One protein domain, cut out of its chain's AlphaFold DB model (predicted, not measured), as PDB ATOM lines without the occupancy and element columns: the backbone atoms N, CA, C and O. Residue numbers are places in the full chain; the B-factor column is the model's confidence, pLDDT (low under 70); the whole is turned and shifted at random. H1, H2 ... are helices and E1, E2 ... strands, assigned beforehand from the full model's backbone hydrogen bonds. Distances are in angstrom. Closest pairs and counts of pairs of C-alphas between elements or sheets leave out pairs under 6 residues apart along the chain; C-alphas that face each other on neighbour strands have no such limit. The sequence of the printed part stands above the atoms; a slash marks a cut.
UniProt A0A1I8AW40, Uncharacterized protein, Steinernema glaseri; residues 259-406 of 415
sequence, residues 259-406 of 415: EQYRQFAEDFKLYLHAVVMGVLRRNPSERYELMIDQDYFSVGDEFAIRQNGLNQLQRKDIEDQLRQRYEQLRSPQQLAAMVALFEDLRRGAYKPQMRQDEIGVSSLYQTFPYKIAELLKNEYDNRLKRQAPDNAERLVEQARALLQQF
ATOM      1  N   GLU A 259      19.650  -4.508 -16.140       82.75
ATOM      2  CA  GLU A 259      20.583  -3.397 -15.940       82.75
ATOM      3  C   GLU A 259      20.537  -2.866 -14.505       82.75
ATOM      4  O   GLU A 259      21.575  -2.652 -13.886       82.75
ATOM      5  N   GLN A 260      19.343  -2.736 -13.923       81.19
ATOM      6  CA  GLN A 260      19.205  -2.360 -12.518       81.19
ATOM      7  C   GLN A 260      19.830  -3.414 -11.599       81.19
ATOM      8  O   GLN A 260      20.588  -3.052 -10.707       81.19
ATOM      9  N   TYR A 261      19.594  -4.709 -11.841       81.81
ATOM     10  CA  TYR A 261      20.254  -5.787 -11.094       81.81
ATOM     11  C   TYR A 261      21.778  -5.700 -11.176       81.81
ATOM     12  O   TYR A 261      22.457  -5.869 -10.163       81.81
ATOM     13  N   ARG A 262      22.316  -5.416 -12.366       87.12
ATOM     14  CA  ARG A 262      23.751  -5.201 -12.554       87.12
ATOM     15  C   ARG A 262      24.231  -3.999 -11.746       87.12
ATOM     16  O   ARG A 262      25.234  -4.108 -11.049       87.12
ATOM     17  N   GLN A 263      23.497  -2.892 -11.777       87.44
ATOM     18  CA  GLN A 263      23.839  -1.698 -11.018       87.44
ATOM     19  C   GLN A 263      23.841  -1.956  -9.504       87.44
ATOM     20  O   GLN A 263      24.787  -1.569  -8.824       87.44
ATOM     21  N   PHE A 264      22.847  -2.680  -8.980       85.75
ATOM     22  CA  PHE A 264      22.822  -3.099  -7.575       85.75
ATOM     23  C   PHE A 264      23.986  -4.022  -7.218       85.75
ATOM     24  O   PHE A 264      24.535  -3.919  -6.123       85.75
ATOM     25  N   ALA A 265      24.374  -4.922  -8.127       89.75
ATOM     26  CA  ALA A 265      25.548  -5.770  -7.950       89.75
ATOM     27  C   ALA A 265      26.832  -4.948  -7.821       89.75
ATOM     28  O   ALA A 265      27.603  -5.185  -6.891       89.75
ATOM     29  N   GLU A 266      27.027  -3.956  -8.688       92.81
ATOM     30  CA  GLU A 266      28.180  -3.054  -8.621       92.81
ATOM     31  C   GLU A 266      28.161  -2.187  -7.355       92.81
ATOM     32  O   GLU A 266      29.178  -2.072  -6.675       92.81
ATOM     33  N   ASP A 267      27.008  -1.631  -6.982       93.50
ATOM     34  CA  ASP A 267      26.874  -0.794  -5.784       93.50
ATOM     35  C   ASP A 267      27.128  -1.598  -4.508       93.50
ATOM     36  O   ASP A 267      27.833  -1.149  -3.603       93.50
ATOM     37  N   PHE A 268      26.592  -2.817  -4.437       93.38
ATOM     38  CA  PHE A 268      26.809  -3.691  -3.294       93.38
ATOM     39  C   PHE A 268      28.254  -4.204  -3.233       93.38
ATOM     40  O   PHE A 268      28.821  -4.319  -2.145       93.38
ATOM     41  N   LYS A 269      28.883  -4.463  -4.387       95.25
ATOM     42  CA  LYS A 269      30.318  -4.766  -4.477       95.25
ATOM     43  C   LYS A 269      31.155  -3.601  -3.956       95.25
ATOM     44  O   LYS A 269      32.055  -3.829  -3.149       95.25
ATOM     45  N   LEU A 270      30.840  -2.374  -4.371       95.62
ATOM     46  CA  LEU A 270      31.507  -1.158  -3.911       95.62
ATOM     47  C   LEU A 270      31.355  -0.982  -2.397       95.62
ATOM     48  O   LEU A 270      32.354  -0.792  -1.708       95.62
ATOM     49  N   TYR A 271      30.136  -1.126  -1.872       95.38
ATOM     50  CA  TYR A 271      29.857  -1.109  -0.435       95.38
ATOM     51  C   TYR A 271      30.705  -2.137   0.319       95.38
ATOM     52  O   TYR A 271      31.417  -1.781   1.258       95.38
ATOM     53  N   LEU A 272      30.673  -3.405  -0.102       95.00
ATOM     54  CA  LEU A 272      31.367  -4.471   0.612       95.00
ATOM     55  C   LEU A 272      32.883  -4.251   0.602       95.00
ATOM     56  O   LEU A 272      33.554  -4.439   1.615       95.00
ATOM     57  N   HIS A 273      33.416  -3.799  -0.532       95.56
ATOM     58  CA  HIS A 273      34.823  -3.459  -0.663       95.56
ATOM     59  C   HIS A 273      35.202  -2.260   0.223       95.56
ATOM     60  O   HIS A 273      36.231  -2.296   0.895       95.56
ATOM     61  N   ALA A 274      34.351  -1.237   0.299       95.56
ATOM     62  CA  ALA A 274      34.564  -0.062   1.136       95.56
ATOM     63  C   ALA A 274      34.512  -0.374   2.639       95.56
ATOM     64  O   ALA A 274      35.299   0.191   3.398       95.56
ATOM     65  N   VAL A 275      33.646  -1.297   3.071       93.94
ATOM     66  CA  VAL A 275      33.626  -1.793   4.458       93.94
ATOM     67  C   VAL A 275      34.937  -2.501   4.790       93.94
ATOM     68  O   VAL A 275      35.580  -2.171   5.781       93.94
ATOM     69  N   VAL A 276      35.374  -3.429   3.935       92.94
ATOM     70  CA  VAL A 276      36.619  -4.190   4.137       92.94
ATOM     71  C   VAL A 276      37.846  -3.283   4.163       92.94
ATOM     72  O   VAL A 276      38.732  -3.459   4.992       92.94
ATOM     73  N   MET A 277      37.885  -2.286   3.283       92.31
ATOM     74  CA  MET A 277      38.984  -1.326   3.212       92.31
ATOM     75  C   MET A 277      38.923  -0.262   4.310       92.31
ATOM     76  O   MET A 277      39.810   0.588   4.358       92.31
ATOM     77  N   GLY A 278      37.897  -0.271   5.170       91.50
ATOM     78  CA  GLY A 278      37.698   0.688   6.258       91.50
ATOM     79  C   GLY A 278      37.365   2.111   5.795       91.50
ATOM     80  O   GLY A 278      37.646   3.067   6.525       91.50
ATOM     81  N   VAL A 279      36.857   2.258   4.567       94.56
ATOM     82  CA  VAL A 279      36.313   3.511   4.013       94.56
ATOM     83  C   VAL A 279      34.942   3.779   4.626       94.56
ATOM     84  O   VAL A 279      34.685   4.883   5.095       94.56
ATOM     85  N   LEU A 280      34.095   2.748   4.688       94.56
ATOM     86  CA  LEU A 280      32.819   2.804   5.392       94.56
ATOM     87  C   LEU A 280      32.965   2.242   6.801       94.56
ATOM     88  O   LEU A 280      33.504   1.149   6.991       94.56
ATOM     89  N   ARG A 281      32.433   2.965   7.786       91.75
ATOM     90  CA  ARG A 281      32.407   2.540   9.192       91.75
ATOM     91  C   ARG A 281      30.978   2.430   9.680       91.75
ATOM     92  O   ARG A 281      30.140   3.245   9.316       91.75
ATOM     93  N   ARG A 282      30.693   1.419  10.499       90.94
ATOM     94  CA  ARG A 282      29.366   1.245  11.094       90.94
ATOM     95  C   ARG A 282      29.278   2.042  12.394       90.94
ATOM     96  O   ARG A 282      30.089   1.832  13.292       90.94
ATOM     97  N   ASN A 283      28.299   2.927  12.489       88.31
ATOM     98  CA  ASN A 283      28.037   3.736  13.672       88.31
ATOM     99  C   ASN A 283      27.209   2.959  14.726       88.31
ATOM    100  O   ASN A 283      26.669   1.885  14.428       88.31
ATOM    101  N   PRO A 284      27.052   3.490  15.957       85.56
ATOM    102  CA  PRO A 284      26.229   2.861  16.999       85.56
ATOM    103  C   PRO A 284      24.746   2.707  16.626       85.56
ATOM    104  O   PRO A 284      24.064   1.830  17.147       85.56
ATOM    105  N   SER A 285      24.257   3.526  15.692       82.62
ATOM    106  CA  SER A 285      22.900   3.454  15.135       82.62
ATOM    107  C   SER A 285      22.756   2.394  14.037       82.62
ATOM    108  O   SER A 285      21.760   2.393  13.312       82.62
ATOM    109  N   GLU A 286      23.741   1.501  13.897       84.38
ATOM    110  CA  GLU A 286      23.778   0.397  12.940       84.38
ATOM    111  C   GLU A 286      23.837   0.790  11.455       84.38
ATOM    112  O   GLU A 286      23.737  -0.088  10.590       84.38
ATOM    113  N   ARG A 287      24.059   2.072  11.153       89.25
ATOM    114  CA  ARG A 287      24.213   2.614   9.797       89.25
ATOM    115  C   ARG A 287      25.687   2.750   9.443       89.25
ATOM    116  O   ARG A 287      26.528   2.925  10.317       89.25
ATOM    117  N   TYR A 288      25.994   2.675   8.159       92.81
ATOM    118  CA  TYR A 288      27.325   2.947   7.644       92.81
ATOM    119  C   TYR A 288      27.494   4.433   7.363       92.81
ATOM    120  O   TYR A 288      26.560   5.101   6.918       92.81
ATOM    121  N   GLU A 289      28.694   4.934   7.618       94.12
ATOM    122  CA  GLU A 289      29.084   6.324   7.438       94.12
ATOM    123  C   GLU A 289      30.390   6.414   6.653       94.12
ATOM    124  O   GLU A 289      31.266   5.550   6.766       94.12
ATOM    125  N   LEU A 290      30.497   7.482   5.869       94.44
ATOM    126  CA  LEU A 290      31.679   7.879   5.120       94.44
ATOM    127  C   LEU A 290      32.213   9.191   5.694       94.44
ATOM    128  O   LEU A 290      31.429  10.094   5.974       94.44
ATOM    129  N   MET A 291      33.531   9.308   5.840       92.81
ATOM    130  CA  MET A 291      34.168  10.554   6.269       92.81
ATOM    131  C   MET A 291      34.486  11.426   5.049       92.81
ATOM    132  O   MET A 291      35.223  10.982   4.169       92.81
ATOM    133  N   ILE A 292      33.959  12.648   4.998       90.56
ATOM    134  CA  ILE A 292      34.218  13.655   3.956       90.56
ATOM    135  C   ILE A 292      34.552  14.961   4.671       90.56
ATOM    136  O   ILE A 292      33.808  15.370   5.552       90.56
ATOM    137  N   ASP A 293      35.677  15.592   4.333       86.88
ATOM    138  CA  ASP A 293      36.102  16.874   4.919       86.88
ATOM    139  C   ASP A 293      36.045  16.921   6.461       86.88
ATOM    140  O   ASP A 293      35.747  17.946   7.058       86.88
ATOM    141  N   GLN A 294      36.403  15.799   7.103       86.88
ATOM    142  CA  GLN A 294      36.387  15.566   8.561       86.88
ATOM    143  C   GLN A 294      35.003  15.349   9.197       86.88
ATOM    144  O   GLN A 294      34.942  15.004  10.377       86.88
ATOM    145  N   ASP A 295      33.925  15.421   8.419       91.50
ATOM    146  CA  ASP A 295      32.564  15.121   8.859       91.50
ATOM    147  C   ASP A 295      32.110  13.723   8.415       91.50
ATOM    148  O   ASP A 295      32.532  13.198   7.382       91.50
ATOM    149  N   TYR A 296      31.232  13.098   9.206       91.12
ATOM    150  CA  TYR A 296      30.676  11.775   8.910       91.12
ATOM    151  C   TYR A 296      29.281  11.880   8.295       91.12
ATOM    152  O   TYR A 296      28.352  12.423   8.892       91.12
ATOM    153  N   PHE A 297      29.118  11.278   7.120       91.31
ATOM    154  CA  PHE A 297      27.863  11.244   6.380       91.31
ATOM    155  C   PHE A 297      27.313   9.822   6.326       91.31
ATOM    156  O   PHE A 297      27.959   8.904   5.821       91.31
ATOM    157  N   SER A 298      26.086   9.634   6.816       91.06
ATOM    158  CA  SER A 298      25.400   8.340   6.780       91.06
ATOM    159  C   SER A 298      25.040   7.935   5.350       91.06
ATOM    160  O   SER A 298      24.294   8.630   4.661       91.06
ATOM    161  N   VAL A 299      25.476   6.742   4.950       90.81
ATOM    162  CA  VAL A 299      25.108   6.087   3.683       90.81
ATOM    163  C   VAL A 299      23.959   5.084   3.840       90.81
ATOM    164  O   VAL A 299      23.440   4.574   2.852       90.81
ATOM    165  N   GLY A 300      23.510   4.843   5.076       88.44
ATOM    166  CA  GLY A 300      22.403   3.935   5.394       88.44
ATOM    167  C   GLY A 300      22.870   2.597   5.961       88.44
ATOM    168  O   GLY A 300      24.057   2.376   6.180       88.44
ATOM    169  N   ASP A 301      21.926   1.711   6.270       89.50
ATOM    170  CA  ASP A 301      22.243   0.341   6.677       89.50
ATOM    171  C   ASP A 301      22.412  -0.582   5.457       89.50
ATOM    172  O   ASP A 301      22.113  -0.219   4.317       89.50
ATOM    173  N   GLU A 302      22.895  -1.801   5.694       88.56
ATOM    174  CA  GLU A 302      23.123  -2.766   4.620       88.56
ATOM    175  C   GLU A 302      21.840  -3.096   3.830       88.56
ATOM    176  O   GLU A 302      21.885  -3.256   2.609       88.56
ATOM    177  N   PHE A 303      20.685  -3.180   4.498       84.56
ATOM    178  CA  PHE A 303      19.414  -3.477   3.835       84.56
ATOM    179  C   PHE A 303      18.996  -2.344   2.896       84.56
ATOM    180  O   PHE A 303      18.564  -2.608   1.773       84.56
ATOM    181  N   ALA A 304      19.179  -1.095   3.324       83.81
ATOM    182  CA  ALA A 304      18.908   0.083   2.518       83.81
ATOM    183  C   ALA A 304      19.776   0.097   1.255       83.81
ATOM    184  O   ALA A 304      19.240   0.327   0.171       83.81
ATOM    185  N   ILE A 305      21.069  -0.224   1.380       89.06
ATOM    186  CA  ILE A 305      22.010  -0.286   0.251       89.06
ATOM    187  C   ILE A 305      21.647  -1.434  -0.700       89.06
ATOM    188  O   ILE A 305      21.620  -1.244  -1.912       89.06
ATOM    189  N   ARG A 306      21.285  -2.615  -0.182       83.12
ATOM    190  CA  ARG A 306      20.845  -3.751  -1.017       83.12
ATOM    191  C   ARG A 306      19.578  -3.447  -1.824       83.12
ATOM    192  O   ARG A 306      19.420  -3.987  -2.912       83.12
ATOM    193  N   GLN A 307      18.668  -2.634  -1.284       78.12
ATOM    194  CA  GLN A 307      17.384  -2.326  -1.926       78.12
ATOM    195  C   GLN A 307      17.413  -1.077  -2.809       78.12
ATOM    196  O   GLN A 307      16.671  -1.007  -3.785       78.12
ATOM    197  N   ASN A 308      18.217  -0.072  -2.448       79.25
ATOM    198  CA  ASN A 308      18.208   1.244  -3.096       79.25
ATOM    199  C   ASN A 308      19.534   1.614  -3.769       79.25
ATOM    200  O   ASN A 308      19.550   2.580  -4.528       79.25
ATOM    201  N   GLY A 309      20.595   0.834  -3.549       87.19
ATOM    202  CA  GLY A 309      21.926   1.118  -4.068       87.19
ATOM    203  C   GLY A 309      22.572   2.273  -3.313       87.19
ATOM    204  O   GLY A 309      22.143   2.643  -2.216       87.19
ATOM    205  N   LEU A 310      23.609   2.842  -3.917       89.94
ATOM    206  CA  LEU A 310      24.257   4.057  -3.432       89.94
ATOM    207  C   LEU A 310      23.788   5.237  -4.280       89.94
ATOM    208  O   LEU A 310      23.653   5.126  -5.500       89.94
ATOM    209  N   ASN A 311      23.550   6.393  -3.656       88.31
ATOM    210  CA  ASN A 311      23.267   7.585  -4.453       88.31
ATOM    211  C   ASN A 311      24.530   8.024  -5.224       88.31
ATOM    212  O   ASN A 311      25.650   7.652  -4.875       88.31
ATOM    213  N   GLN A 312      24.359   8.816  -6.285       88.44
ATOM    214  CA  GLN A 312      25.456   9.131  -7.206       88.44
ATOM    215  C   GLN A 312      26.625   9.881  -6.542       88.44
ATOM    216  O   GLN A 312      27.775   9.645  -6.909       88.44
ATOM    217  N   LEU A 313      26.344  10.749  -5.563       88.44
ATOM    218  CA  LEU A 313      27.376  11.482  -4.821       88.44
ATOM    219  C   LEU A 313      28.155  10.534  -3.903       88.44
ATOM    220  O   LEU A 313      29.364  10.402  -4.050       88.44
ATOM    221  N   GLN A 314      27.444   9.773  -3.064       90.69
ATOM    222  CA  GLN A 314      28.027   8.760  -2.178       90.69
ATOM    223  C   GLN A 314      28.874   7.756  -2.954       90.69
ATOM    224  O   GLN A 314      29.970   7.409  -2.528       90.69
ATOM    225  N   ARG A 315      28.377   7.295  -4.107       93.38
ATOM    226  CA  ARG A 315      29.105   6.378  -4.982       93.38
ATOM    227  C   ARG A 315      30.460   6.960  -5.372       93.38
ATOM    228  O   ARG A 315      31.469   6.284  -5.201       93.38
ATOM    229  N   LYS A 316      30.474   8.196  -5.874       94.06
ATOM    230  CA  LYS A 316      31.696   8.871  -6.312       94.06
ATOM    231  C   LYS A 316      32.693   9.011  -5.159       94.06
ATOM    232  O   LYS A 316      33.846   8.623  -5.313       94.06
ATOM    233  N   ASP A 317      32.238   9.482  -4.001       94.12
ATOM    234  CA  ASP A 317      33.114   9.703  -2.847       94.12
ATOM    235  C   ASP A 317      33.707   8.386  -2.319       94.12
ATOM    236  O   ASP A 317      34.893   8.312  -1.988       94.12
ATOM    237  N   ILE A 318      32.905   7.312  -2.294       95.62
ATOM    238  CA  ILE A 318      33.381   5.973  -1.928       95.62
ATOM    239  C   ILE A 318      34.391   5.461  -2.960       95.62
ATOM    240  O   ILE A 318      35.435   4.943  -2.570       95.62
ATOM    241  N   GLU A 319      34.110   5.591  -4.260       95.75
ATOM    242  CA  GLU A 319      35.015   5.158  -5.334       95.75
ATOM    243  C   GLU A 319      36.369   5.874  -5.266       95.75
ATOM    244  O   GLU A 319      37.408   5.220  -5.386       95.75
ATOM    245  N   ASP A 320      36.372   7.187  -5.033       94.62
ATOM    246  CA  ASP A 320      37.590   7.992  -4.961       94.62
ATOM    247  C   ASP A 320      38.450   7.599  -3.745       94.62
ATOM    248  O   ASP A 320      39.646   7.322  -3.892       94.62
ATOM    249  N   GLN A 321      37.851   7.470  -2.555       94.81
ATOM    250  CA  GLN A 321      38.574   7.020  -1.356       94.81
ATOM    251  C   GLN A 321      39.061   5.574  -1.475       94.81
ATOM    252  O   GLN A 321      40.167   5.230  -1.047       94.81
ATOM    253  N   LEU A 322      38.245   4.706  -2.072       94.94
ATOM    254  CA  LEU A 322      38.598   3.313  -2.277       94.94
ATOM    255  C   LEU A 322      39.752   3.176  -3.267       94.94
ATOM    256  O   LEU A 322      40.660   2.391  -3.012       94.94
ATOM    257  N   ARG A 323      39.770   3.967  -4.346       93.81
ATOM    258  CA  ARG A 323      40.885   4.006  -5.301       93.81
ATOM    259  C   ARG A 323      42.193   4.371  -4.605       93.81
ATOM    260  O   ARG A 323      43.174   3.648  -4.762       93.81
ATOM    261  N   GLN A 324      42.182   5.405  -3.764       91.56
ATOM    262  CA  GLN A 324      43.362   5.818  -2.997       91.56
ATOM    263  C   GLN A 324      43.890   4.695  -2.094       91.56
ATOM    264  O   GLN A 324      45.088   4.412  -2.095       91.56
ATOM    265  N   ARG A 325      43.015   4.004  -1.348       91.12
ATOM    266  CA  ARG A 325      43.444   2.878  -0.496       91.12
ATOM    267  C   ARG A 325      43.863   1.657  -1.314       91.12
ATOM    268  O   ARG A 325      44.798   0.952  -0.944       91.12
ATOM    269  N   TYR A 326      43.207   1.407  -2.442       88.44
ATOM    270  CA  TYR A 326      43.516   0.291  -3.331       88.44
ATOM    271  C   TYR A 326      44.909   0.420  -3.969       88.44
ATOM    272  O   TYR A 326      45.630  -0.572  -4.088       88.44
ATOM    273  N   GLU A 327      45.331   1.636  -4.321       88.69
ATOM    274  CA  GLU A 327      46.674   1.931  -4.847       88.69
ATOM    275  C   GLU A 327      47.802   1.715  -3.820       88.69
ATOM    276  O   GLU A 327      48.960   1.479  -4.191       88.69
ATOM    277  N   GLN A 328      47.465   1.759  -2.528       88.00
ATOM    278  CA  GLN A 328      48.390   1.487  -1.425       88.00
ATOM    279  C   GLN A 328      48.582  -0.017  -1.171       88.00
ATOM    280  O   GLN A 328      49.597  -0.414  -0.598       88.00
ATOM    281  N   LEU A 329      47.666  -0.874  -1.642       88.12
ATOM    282  CA  LEU A 329      47.803  -2.332  -1.564       88.12
ATOM    283  C   LEU A 329      48.809  -2.824  -2.609       88.12
ATOM    284  O   LEU A 329      48.451  -3.157  -3.745       88.12
ATOM    285  N   ARG A 330      50.090  -2.852  -2.234       85.62
ATOM    286  CA  ARG A 330      51.190  -3.244  -3.133       85.62
ATOM    287  C   ARG A 330      51.865  -4.552  -2.748       85.62
ATOM    288  O   ARG A 330      52.422  -5.200  -3.628       85.62
ATOM    289  N   SER A 331      51.834  -4.929  -1.471       93.19
ATOM    290  CA  SER A 331      52.537  -6.128  -1.005       93.19
ATOM    291  C   SER A 331      51.698  -7.403  -1.181       93.19
ATOM    292  O   SER A 331      50.484  -7.376  -0.945       93.19
ATOM    293  N   PRO A 332      52.321  -8.549  -1.516       94.38
ATOM    294  CA  PRO A 332      51.638  -9.843  -1.543       94.38
ATOM    295  C   PRO A 332      50.958 -10.197  -0.212       94.38
ATOM    296  O   PRO A 332      49.878 -10.777  -0.204       94.38
ATOM    297  N   GLN A 333      51.548  -9.803   0.919       94.12
ATOM    298  CA  GLN A 333      50.993 -10.018   2.255       94.12
ATOM    299  C   GLN A 333      49.664  -9.277   2.442       94.12
ATOM    300  O   GLN A 333      48.700  -9.858   2.934       94.12
ATOM    301  N   GLN A 334      49.584  -8.016   2.007       93.56
ATOM    302  CA  GLN A 334      48.339  -7.244   2.050       93.56
ATOM    303  C   GLN A 334      47.269  -7.860   1.147       93.56
ATOM    304  O   GLN A 334      46.122  -7.986   1.561       93.56
ATOM    305  N   LEU A 335      47.628  -8.299  -0.066       95.12
ATOM    306  CA  LEU A 335      46.672  -8.974  -0.951       95.12
ATOM    307  C   LEU A 335      46.164 -10.288  -0.341       95.12
ATOM    308  O   LEU A 335      44.968 -10.561  -0.391       95.12
ATOM    309  N   ALA A 336      47.044 -11.069   0.288       96.62
ATOM    310  CA  ALA A 336      46.665 -12.281   1.006       96.62
ATOM    311  C   ALA A 336      45.730 -11.998   2.194       96.62
ATOM    312  O   ALA A 336      44.768 -12.739   2.401       96.62
ATOM    313  N   ALA A 337      45.953 -10.900   2.926       95.50
ATOM    314  CA  ALA A 337      45.046 -10.437   3.977       95.50
ATOM    315  C   ALA A 337      43.650 -10.103   3.434       95.50
ATOM    316  O   ALA A 337      42.655 -10.527   4.019       95.50
ATOM    317  N   MET A 338      43.563  -9.443   2.275       95.81
ATOM    318  CA  MET A 338      42.282  -9.165   1.615       95.81
ATOM    319  C   MET A 338      41.551 -10.451   1.209       95.81
ATOM    320  O   MET A 338      40.355 -10.585   1.461       95.81
ATOM    321  N   VAL A 339      42.265 -11.428   0.633       97.12
ATOM    322  CA  VAL A 339      41.700 -12.749   0.299       97.12
ATOM    323  C   VAL A 339      41.153 -13.440   1.549       97.12
ATOM    324  O   VAL A 339      40.025 -13.937   1.533       97.12
ATOM    325  N   ALA A 340      41.928 -13.459   2.637       96.44
ATOM    326  CA  ALA A 340      41.513 -14.066   3.897       96.44
ATOM    327  C   ALA A 340      40.269 -13.377   4.484       96.44
ATOM    328  O   ALA A 340      39.360 -14.062   4.951       96.44
ATOM    329  N   LEU A 341      40.195 -12.047   4.401       94.81
ATOM    330  CA  LEU A 341      39.093 -11.253   4.938       94.81
ATOM    331  C   LEU A 341      37.787 -11.418   4.148       94.81
ATOM    332  O   LEU A 341      36.735 -11.633   4.747       94.81
ATOM    333  N   PHE A 342      37.828 -11.404   2.812       96.38
ATOM    334  CA  PHE A 342      36.629 -11.697   2.013       96.38
ATOM    335  C   PHE A 342      36.150 -13.141   2.186       96.38
ATOM    336  O   PHE A 342      34.946 -13.402   2.166       96.38
ATOM    337  N   GLU A 343      37.071 -14.081   2.401       95.44
ATOM    338  CA  GLU A 343      36.718 -15.462   2.719       95.44
ATOM    339  C   GLU A 343      36.067 -15.593   4.110       95.44
ATOM    340  O   GLU A 343      35.100 -16.347   4.250       95.44
ATOM    341  N   ASP A 344      36.537 -14.844   5.117       93.50
ATOM    342  CA  ASP A 344      35.895 -14.771   6.440       93.50
ATOM    343  C   ASP A 344      34.488 -14.170   6.342       93.50
ATOM    344  O   ASP A 344      33.536 -14.764   6.844       93.50
ATOM    345  N   LEU A 345      34.311 -13.070   5.603       92.31
ATOM    346  CA  LEU A 345      32.992 -12.473   5.362       92.31
ATOM    347  C   LEU A 345      32.026 -13.454   4.697       92.31
ATOM    348  O   LEU A 345      30.879 -13.591   5.122       92.31
ATOM    349  N   ARG A 346      32.494 -14.174   3.674       93.00
ATOM    350  CA  ARG A 346      31.699 -15.165   2.945       93.00
ATOM    351  C   ARG A 346      31.256 -16.331   3.840       93.00
ATOM    352  O   ARG A 346      30.145 -16.832   3.683       93.00
ATOM    353  N   ARG A 347      32.116 -16.801   4.749       90.81
ATOM    354  CA  ARG A 347      31.832 -17.961   5.620       90.81
ATOM    355  C   ARG A 347      31.151 -17.595   6.938       90.81
ATOM    356  O   ARG A 347      30.434 -18.431   7.483       90.81
ATOM    357  N   GLY A 348      31.406 -16.394   7.440       89.06
ATOM    358  CA  GLY A 348      30.872 -15.854   8.683       89.06
ATOM    359  C   GLY A 348      29.604 -15.049   8.437       89.06
ATOM    360  O   GLY A 348      28.507 -15.576   8.593       89.06
ATOM    361  N   ALA A 349      29.760 -13.787   8.027       87.50
ATOM    362  CA  ALA A 349      28.655 -12.829   7.900       87.50
ATOM    363  C   ALA A 349      27.609 -13.234   6.844       87.50
ATOM    364  O   ALA A 349      26.411 -13.056   7.046       87.50
ATOM    365  N   TYR A 350      28.043 -13.823   5.726       91.19
ATOM    366  CA  TYR A 350      27.160 -14.227   4.625       91.19
ATOM    367  C   TYR A 350      27.122 -15.738   4.427       91.19
ATOM    368  O   TYR A 350      27.047 -16.222   3.298       91.19
ATOM    369  N   LYS A 351      27.177 -16.492   5.528       90.25
ATOM    370  CA  LYS A 351      27.186 -17.954   5.509       90.25
ATOM    371  C   LYS A 351      26.052 -18.519   4.629       90.25
ATOM    372  O   LYS A 351      24.896 -18.119   4.793       90.25
ATOM    373  N   PRO A 352      26.345 -19.477   3.728       90.94
ATOM    374  CA  PRO A 352      25.313 -20.179   2.977       90.94
ATOM    375  C   PRO A 352      24.311 -20.863   3.896       90.94
ATOM    376  O   PRO A 352      24.677 -21.437   4.924       90.94
ATOM    377  N   GLN A 353      23.049 -20.833   3.494       88.50
ATOM    378  CA  GLN A 353      21.954 -21.407   4.260       88.50
ATOM    379  C   GLN A 353      21.489 -22.691   3.590       88.50
ATOM    380  O   GLN A 353      21.350 -22.743   2.372       88.50
ATOM    381  N   MET A 354      21.220 -23.727   4.380       90.31
ATOM    382  CA  MET A 354      20.492 -24.878   3.865       90.31
ATOM    383  C   MET A 354      19.052 -24.437   3.608       90.31
ATOM    384  O   MET A 354      18.393 -23.925   4.513       90.31
ATOM    385  N   ARG A 355      18.580 -24.602   2.374       88.31
ATOM    386  CA  ARG A 355      17.181 -24.375   2.020       88.31
ATOM    387  C   ARG A 355      16.597 -25.644   1.451       88.31
ATOM    388  O   ARG A 355      17.232 -26.313   0.640       88.31
ATOM    389  N   GLN A 356      15.390 -25.934   1.896       88.94
ATOM    390  CA  GLN A 356      14.581 -27.008   1.368       88.94
ATOM    391  C   GLN A 356      13.600 -26.401   0.367       88.94
ATOM    392  O   GLN A 356      12.994 -25.368   0.657       88.94
ATOM    393  N   ASP A 357      13.517 -26.981  -0.825       81.94
ATOM    394  CA  ASP A 357      12.526 -26.577  -1.819       81.94
ATOM    395  C   ASP A 357      11.139 -27.174  -1.516       81.94
ATOM    396  O   ASP A 357      10.948 -27.914  -0.548       81.94
ATOM    397  N   GLU A 358      10.153 -26.832  -2.348       79.94
ATOM    398  CA  GLU A 358       8.752 -27.245  -2.180       79.94
ATOM    399  C   GLU A 358       8.548 -28.768  -2.245       79.94
ATOM    400  O   GLU A 358       7.568 -29.279  -1.708       79.94
ATOM    401  N   ILE A 359       9.479 -29.500  -2.866       86.94
ATOM    402  CA  ILE A 359       9.448 -30.965  -2.987       86.94
ATOM    403  C   ILE A 359      10.335 -31.662  -1.947       86.94
ATOM    404  O   ILE A 359      10.470 -32.886  -1.959       86.94
ATOM    405  N   GLY A 360      10.924 -30.907  -1.018       83.62
ATOM    406  CA  GLY A 360      11.685 -31.443   0.099       83.62
ATOM    407  C   GLY A 360      13.184 -31.636  -0.162       83.62
ATOM    408  O   GLY A 360      13.877 -32.142   0.725       83.62
ATOM    409  N   VAL A 361      13.716 -31.228  -1.316       89.12
ATOM    410  CA  VAL A 361      15.144 -31.334  -1.645       89.12
ATOM    411  C   VAL A 361      15.917 -30.231  -0.934       89.12
ATOM    412  O   VAL A 361      15.645 -29.039  -1.077       89.12
ATOM    413  N   SER A 362      16.921 -30.638  -0.161       90.69
ATOM    414  CA  SER A 362      17.823 -29.713   0.521       90.69
ATOM    415  C   SER A 362      18.975 -29.308  -0.394       90.69
ATOM    416  O   SER A 362      19.684 -30.157  -0.931       90.69
ATOM    417  N   SER A 363      19.201 -28.005  -0.531       89.81
ATOM    418  CA  SER A 363      20.322 -27.440  -1.278       89.81
ATOM    419  C   SER A 363      21.023 -26.340  -0.481       89.81
ATOM    420  O   SER A 363      20.450 -25.709   0.414       89.81
ATOM    421  N   LEU A 364      22.302 -26.120  -0.789       90.38
ATOM    422  CA  LEU A 364      23.079 -25.044  -0.188       90.38
ATOM    423  C   LEU A 364      22.780 -23.732  -0.922       90.38
ATOM    424  O   LEU A 364      23.309 -23.473  -2.002       90.38
ATOM    425  N   TYR A 365      21.949 -22.887  -0.323       89.31
ATOM    426  CA  TYR A 365      21.595 -21.589  -0.872       89.31
ATOM    427  C   TYR A 365      22.671 -20.550  -0.551       89.31
ATOM    428  O   TYR A 365      22.890 -20.162   0.601       89.31
ATOM    429  N   GLN A 366      23.339 -20.087  -1.601       91.19
ATOM    430  CA  GLN A 366      24.324 -19.018  -1.541       91.19
ATOM    431  C   GLN A 366      23.628 -17.688  -1.810       91.19
ATOM    432  O   GLN A 366      23.060 -17.473  -2.879       91.19
ATOM    433  N   THR A 367      23.653 -16.801  -0.821       88.62
ATOM    434  CA  THR A 367      22.989 -15.503  -0.918       88.62
ATOM    435  C   THR A 367      23.720 -14.576  -1.895       88.62
ATOM    436  O   THR A 367      24.892 -14.767  -2.224       88.62
ATOM    437  N   PHE A 368      23.043 -13.528  -2.356       88.50
ATOM    438  CA  PHE A 368      23.666 -12.505  -3.198       88.50
ATOM    439  C   PHE A 368      24.946 -11.893  -2.573       88.50
ATOM    440  O   PHE A 368      25.983 -11.905  -3.238       88.50
ATOM    441  N   PRO A 369      24.963 -11.476  -1.288       91.56
ATOM    442  CA  PRO A 369      26.174 -10.980  -0.630       91.56
ATOM    443  C   PRO A 369      27.320 -11.989  -0.583       91.56
ATOM    444  O   PRO A 369      28.476 -11.619  -0.778       91.56
ATOM    445  N   TYR A 370      27.004 -13.274  -0.383       93.88
ATOM    446  CA  TYR A 370      27.994 -14.347  -0.439       93.88
ATOM    447  C   TYR A 370      28.696 -14.373  -1.801       93.88
ATOM    448  O   TYR A 370      29.920 -14.491  -1.865       93.88
ATOM    449  N   LYS A 371      27.930 -14.250  -2.893       94.44
ATOM    450  CA  LYS A 371      28.473 -14.272  -4.256       94.44
ATOM    451  C   LYS A 371      29.338 -13.055  -4.553       94.44
ATOM    452  O   LYS A 371      30.383 -13.197  -5.180       94.44
ATOM    453  N   ILE A 372      28.952 -11.883  -4.057       95.44
ATOM    454  CA  ILE A 372      29.754 -10.663  -4.195       95.44
ATOM    455  C   ILE A 372      31.057 -10.758  -3.382       95.44
ATOM    456  O   ILE A 372      32.119 -10.405  -3.893       95.44
ATOM    457  N   ALA A 373      31.012 -11.309  -2.164       96.25
ATOM    458  CA  ALA A 373      32.210 -11.577  -1.367       96.25
ATOM    459  C   ALA A 373      33.150 -12.584  -2.059       96.25
ATOM    460  O   ALA A 373      34.359 -12.370  -2.107       96.25
ATOM    461  N   GLU A 374      32.601 -13.655  -2.640       96.38
ATOM    462  CA  GLU A 374      33.347 -14.641  -3.436       96.38
ATOM    463  C   GLU A 374      34.017 -14.006  -4.662       96.38
ATOM    464  O   GLU A 374      35.180 -14.293  -4.945       96.38
ATOM    465  N   LEU A 375      33.311 -13.111  -5.358       96.81
ATOM    466  CA  LEU A 375      33.841 -12.379  -6.503       96.81
ATOM    467  C   LEU A 375      35.033 -11.503  -6.096       96.81
ATOM    468  O   LEU A 375      36.102 -11.631  -6.691       96.81
ATOM    469  N   LEU A 376      34.890 -10.683  -5.048       96.88
ATOM    470  CA  LEU A 376      35.979  -9.841  -4.537       96.88
ATOM    471  C   LEU A 376      37.171 -10.681  -4.059       96.88
ATOM    472  O   LEU A 376      38.314 -10.385  -4.404       96.88
ATOM    473  N   LYS A 377      36.918 -11.788  -3.346       97.44
ATOM    474  CA  LYS A 377      37.959 -12.747  -2.947       97.44
ATOM    475  C   LYS A 377      38.767 -13.228  -4.154       97.44
ATOM    476  O   LYS A 377      39.993 -13.240  -4.107       97.44
ATOM    477  N   ASN A 378      38.086 -13.627  -5.229       97.75
ATOM    478  CA  ASN A 378      38.727 -14.148  -6.436       97.75
ATOM    479  C   ASN A 378      39.516 -13.064  -7.189       97.75
ATOM    480  O   ASN A 378      40.578 -13.359  -7.730       97.75
ATOM    481  N   GLU A 379      39.047 -11.813  -7.212       95.81
ATOM    482  CA  GLU A 379      39.795 -10.690  -7.801       95.81
ATOM    483  C   GLU A 379      41.142 -10.478  -7.095       95.81
ATOM    484  O   GLU A 379      42.184 -10.386  -7.752       95.81
ATOM    485  N   TYR A 380      41.136 -10.478  -5.759       96.50
ATOM    486  CA  TYR A 380      42.352 -10.357  -4.956       96.50
ATOM    487  C   TYR A 380      43.260 -11.588  -5.051       96.50
ATOM    488  O   TYR A 380      44.475 -11.432  -5.167       96.50
ATOM    489  N   ASP A 381      42.692 -12.796  -5.076       97.06
ATOM    490  CA  ASP A 381      43.444 -14.050  -5.218       97.06
ATOM    491  C   ASP A 381      44.157 -14.127  -6.575       97.06
ATOM    492  O   ASP A 381      45.348 -14.424  -6.651       97.06
ATOM    493  N   ASN A 382      43.469 -13.746  -7.655       96.88
ATOM    494  CA  ASN A 382      44.067 -13.664  -8.986       96.88
ATOM    495  C   ASN A 382      45.226 -12.659  -9.027       96.88
ATOM    496  O   ASN A 382      46.253 -12.920  -9.655       96.88
ATOM    497  N   ARG A 383      45.087 -11.509  -8.355       94.88
ATOM    498  CA  ARG A 383      46.160 -10.512  -8.267       94.88
ATOM    499  C   ARG A 383      47.341 -11.025  -7.441       94.88
ATOM    500  O   ARG A 383      48.481 -10.860  -7.868       94.88
ATOM    501  N   LEU A 384      47.077 -11.684  -6.313       96.56
ATOM    502  CA  LEU A 384      48.098 -12.302  -5.468       96.56
ATOM    503  C   LEU A 384      48.886 -13.366  -6.236       96.56
ATOM    504  O   LEU A 384      50.111 -13.312  -6.256       96.56
ATOM    505  N   LYS A 385      48.202 -14.281  -6.927       96.31
ATOM    506  CA  LYS A 385      48.833 -15.344  -7.726       96.31
ATOM    507  C   LYS A 385      49.711 -14.803  -8.852       96.31
ATOM    508  O   LYS A 385      50.728 -15.406  -9.166       96.31
ATOM    509  N   ARG A 386      49.369 -13.646  -9.429       95.12
ATOM    510  CA  ARG A 386      50.233 -12.963 -10.410       95.12
ATOM    511  C   ARG A 386      51.495 -12.368  -9.781       95.12
ATOM    512  O   ARG A 386      52.517 -12.312 -10.449       95.12
ATOM    513  N   GLN A 387      51.421 -11.891  -8.536       94.75
ATOM    514  CA  GLN A 387      52.551 -11.243  -7.857       94.75
ATOM    515  C   GLN A 387      53.451 -12.217  -7.087       94.75
ATOM    516  O   GLN A 387      54.642 -11.960  -6.948       94.75
ATOM    517  N   ALA A 388      52.894 -13.308  -6.564       94.38
ATOM    518  CA  ALA A 388      53.593 -14.287  -5.736       94.38
ATOM    519  C   ALA A 388      53.087 -15.718  -6.022       94.38
ATOM    520  O   ALA A 388      52.511 -16.344  -5.129       94.38
ATOM    521  N   PRO A 389      53.282 -16.244  -7.247       92.56
ATOM    522  CA  PRO A 389      52.709 -17.525  -7.676       92.56
ATOM    523  C   PRO A 389      53.089 -18.693  -6.758       92.56
ATOM    524  O   PRO A 389      52.216 -19.461  -6.365       92.56
ATOM    525  N   ASP A 390      54.352 -18.769  -6.335       93.88
ATOM    526  CA  ASP A 390      54.872 -19.907  -5.562       93.88
ATOM    527  C   ASP A 390      54.482 -19.879  -4.076       93.88
ATOM    528  O   ASP A 390      54.597 -20.877  -3.373       93.88
ATOM    529  N   ASN A 391      54.042 -18.721  -3.570       94.38
ATOM    530  CA  ASN A 391      53.804 -18.500  -2.141       94.38
ATOM    531  C   ASN A 391      52.370 -18.062  -1.813       94.38
ATOM    532  O   ASN A 391      52.059 -17.878  -0.636       94.38
ATOM    533  N   ALA A 392      51.506 -17.877  -2.816       94.75
ATOM    534  CA  ALA A 392      50.168 -17.314  -2.649       94.75
ATOM    535  C   ALA A 392      49.346 -18.056  -1.583       94.75
ATOM    536  O   ALA A 392      48.834 -17.432  -0.656       94.75
ATOM    537  N   GLU A 393      49.277 -19.386  -1.669       94.50
ATOM    538  CA  GLU A 393      48.494 -20.206  -0.737       94.50
ATOM    539  C   GLU A 393      49.016 -20.096   0.698       94.50
ATOM    540  O   GLU A 393      48.248 -19.816   1.621       94.50
ATOM    541  N   ARG A 394      50.341 -20.200   0.874       96.44
ATOM    542  CA  ARG A 394      50.991 -20.068   2.184       96.44
ATOM    543  C   ARG A 394      50.730 -18.697   2.810       96.44
ATOM    544  O   ARG A 394      50.480 -18.607   4.009       96.44
ATOM    545  N   LEU A 395      50.781 -17.629   2.011       96.75
ATOM    546  CA  LEU A 395      50.505 -16.268   2.479       96.75
ATOM    547  C   LEU A 395      49.046 -16.104   2.920       96.75
ATOM    548  O   LEU A 395      48.795 -15.473   3.945       96.75
ATOM    549  N   VAL A 396      48.087 -16.679   2.187       96.56
ATOM    550  CA  VAL A 396      46.659 -16.637   2.560       96.56
ATOM    551  C   VAL A 396      46.409 -17.398   3.858       96.56
ATOM    552  O   VAL A 396      45.644 -16.938   4.703       96.56
ATOM    553  N   GLU A 397      47.061 -18.543   4.046       95.75
ATOM    554  CA  GLU A 397      46.918 -19.347   5.258       95.75
ATOM    555  C   GLU A 397      47.502 -18.638   6.488       95.75
ATOM    556  O   GLU A 397      46.841 -18.551   7.526       95.75
ATOM    557  N   GLN A 398      48.677 -18.016   6.342       95.56
ATOM    558  CA  GLN A 398      49.260 -17.144   7.366       95.56
ATOM    559  C   GLN A 398      48.351 -15.953   7.684       95.56
ATOM    560  O   GLN A 398      48.083 -15.672   8.851       95.56
ATOM    561  N   ALA A 399      47.827 -15.274   6.662       95.44
ATOM    562  CA  ALA A 399      46.923 -14.149   6.857       95.44
ATOM    563  C   ALA A 399      45.624 -14.569   7.560       95.44
ATOM    564  O   ALA A 399      45.138 -13.859   8.436       95.44
ATOM    565  N   ARG A 400      45.080 -15.752   7.251       94.56
ATOM    566  CA  ARG A 400      43.907 -16.289   7.953       94.56
ATOM    567  C   ARG A 400      44.199 -16.544   9.434       94.56
ATOM    568  O   ARG A 400      43.355 -16.231  10.268       94.56
ATOM    569  N   ALA A 401      45.376 -17.075   9.767       93.44
ATOM    570  CA  ALA A 401      45.775 -17.298  11.158       93.44
ATOM    571  C   ALA A 401      45.914 -15.986  11.954       93.44
ATOM    572  O   ALA A 401      45.667 -15.960  13.158       93.44
ATOM    573  N   LEU A 402      46.263 -14.889  11.277       93.75
ATOM    574  CA  LEU A 402      46.460 -13.569  11.880       93.75
ATOM    575  C   LEU A 402      45.239 -12.648  11.744       93.75
ATOM    576  O   LEU A 402      45.339 -11.471  12.077       93.75
ATOM    577  N   LEU A 403      44.086 -13.150  11.284       90.06
ATOM    578  CA  LEU A 403      42.936 -12.321  10.906       90.06
ATOM    579  C   LEU A 403      42.470 -11.386  12.029       90.06
ATOM    580  O   LEU A 403      42.196 -10.215  11.787       90.06
ATOM    581  N   GLN A 404      42.471 -11.853  13.277       88.62
ATOM    582  CA  GLN A 404      42.099 -11.035  14.440       88.62
ATOM    583  C   GLN A 404      43.081  -9.892  14.747       88.62
ATOM    584  O   GLN A 404      42.724  -8.973  15.471       88.62
ATOM    585  N   GLN A 405      44.310  -9.937  14.226       89.50
ATOM    586  CA  GLN A 405      45.338  -8.930  14.501       89.50
ATOM    587  C   GLN A 405      45.240  -7.709  13.580       89.50
ATOM    588  O   GLN A 405      45.759  -6.652  13.923       89.50
ATOM    589  N   PHE A 406      44.601  -7.846  12.415       86.06
ATOM    590  CA  PHE A 406      44.482  -6.768  11.426       86.06
ATOM    591  C   PHE A 406      43.033  -6.431  11.057       86.06
ATOM    592  O   PHE A 406      42.805  -5.650  10.133       86.06
TER     593      PHE A 406
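What this domain is: This is residues 259 to 406 of the 415 residues of an uncharacterized protein of Steinernema glaseri (UniProt A0A1I8AW40). Two lobes meet along H1: in one, the small sheet E1, E2, E3 is covered on one face by H1 and H3, with H2 beside H1; in the other, H4 and H5 run side by side in opposite ways and H6 crosses H4. From the ends of H4 and H5 the strand hairpin E4 and E5 reaches out as an arm. The printed part has 148 residues, with seven named helices and five named strands in the order H1 E1 E2 E3 H2 H3 H4 E4 E5 H5 H6 H7, and its class is mostly helix. Both sheets, E1 - E2 - E3 and E4 - E5, are antiparallel. The whole is compact, with a radius of gyration of the C-alphas of 16.7 A and spans of 51 by 42 by 32 A.

Where its parts are: Look first at the sheet: E1 is residues 280 to 282, E2 288 to 292 and E3 295 to 300, 15.5 A long. Find C-alpha 259 at (20.583, -3.397, -15.940); from there H1 runs 25.7 A to residue 276. After the sheet come H2, residues 302 to 308, and H3, residues 312 to 328, 24.9 A. H4 is residues 332 to 347, 22.6 A; E4 is 353 to 356 and E5 362 to 365. H5, residues 368 to 387, spans 29.3 A, and H6, residues 392 to 401, 14.5 A. H7, residues 403 to 406, ends at C-alpha 406, (44.482, -6.768, 11.426).

How they stand to each other: E1, E2 and E3 form a meander, each strand the antiparallel neighbour of the one before; look for N 281 and O 289 at 3.0 A, and N 290 and O 297 at 2.9 A. H1 and H3 are on the same face, making two layers, helices over one face of a sheet, at heights over the sheet of 13.8 A and 9.0 A. H2 only grazes the sheet. H1 touches H3 at a steep tilt of 48 degrees, closest at C-alphas 274 and 322, 6.3 A. H1 touches H5 with residues 265 to 273 alone, closest at C-alphas 269 and 372, 5.9 A. H4 touches H5 at a shallow tilt of 19 degrees, opposite ways, closest at C-alphas 339 and 377, 5.0 A. H6 touches H4 at a steep tilt of 61 degrees, closest at C-alphas 336 and 396, 4.6 A. H7 only just touches H4, with 3 pairs of C-alphas within 8 A. In the hairpin E4 and E5, N 355 and O 363 are 2.9 A apart. Every O i to N i+4 pair is within hydrogen-bond range in H1, H2, H4, H5 and H6, and 12 of 13 in H3; H7 is too short for such a pair.

The domain as a whole: The C-alphas of Asp 293 and Ile 359, the two farthest apart, are 55.3 A apart. The printed part has no cut, and the links between its named elements are tight. Mean pLDDT of the printed part of this model is 91.5, and no printed residue is under 70.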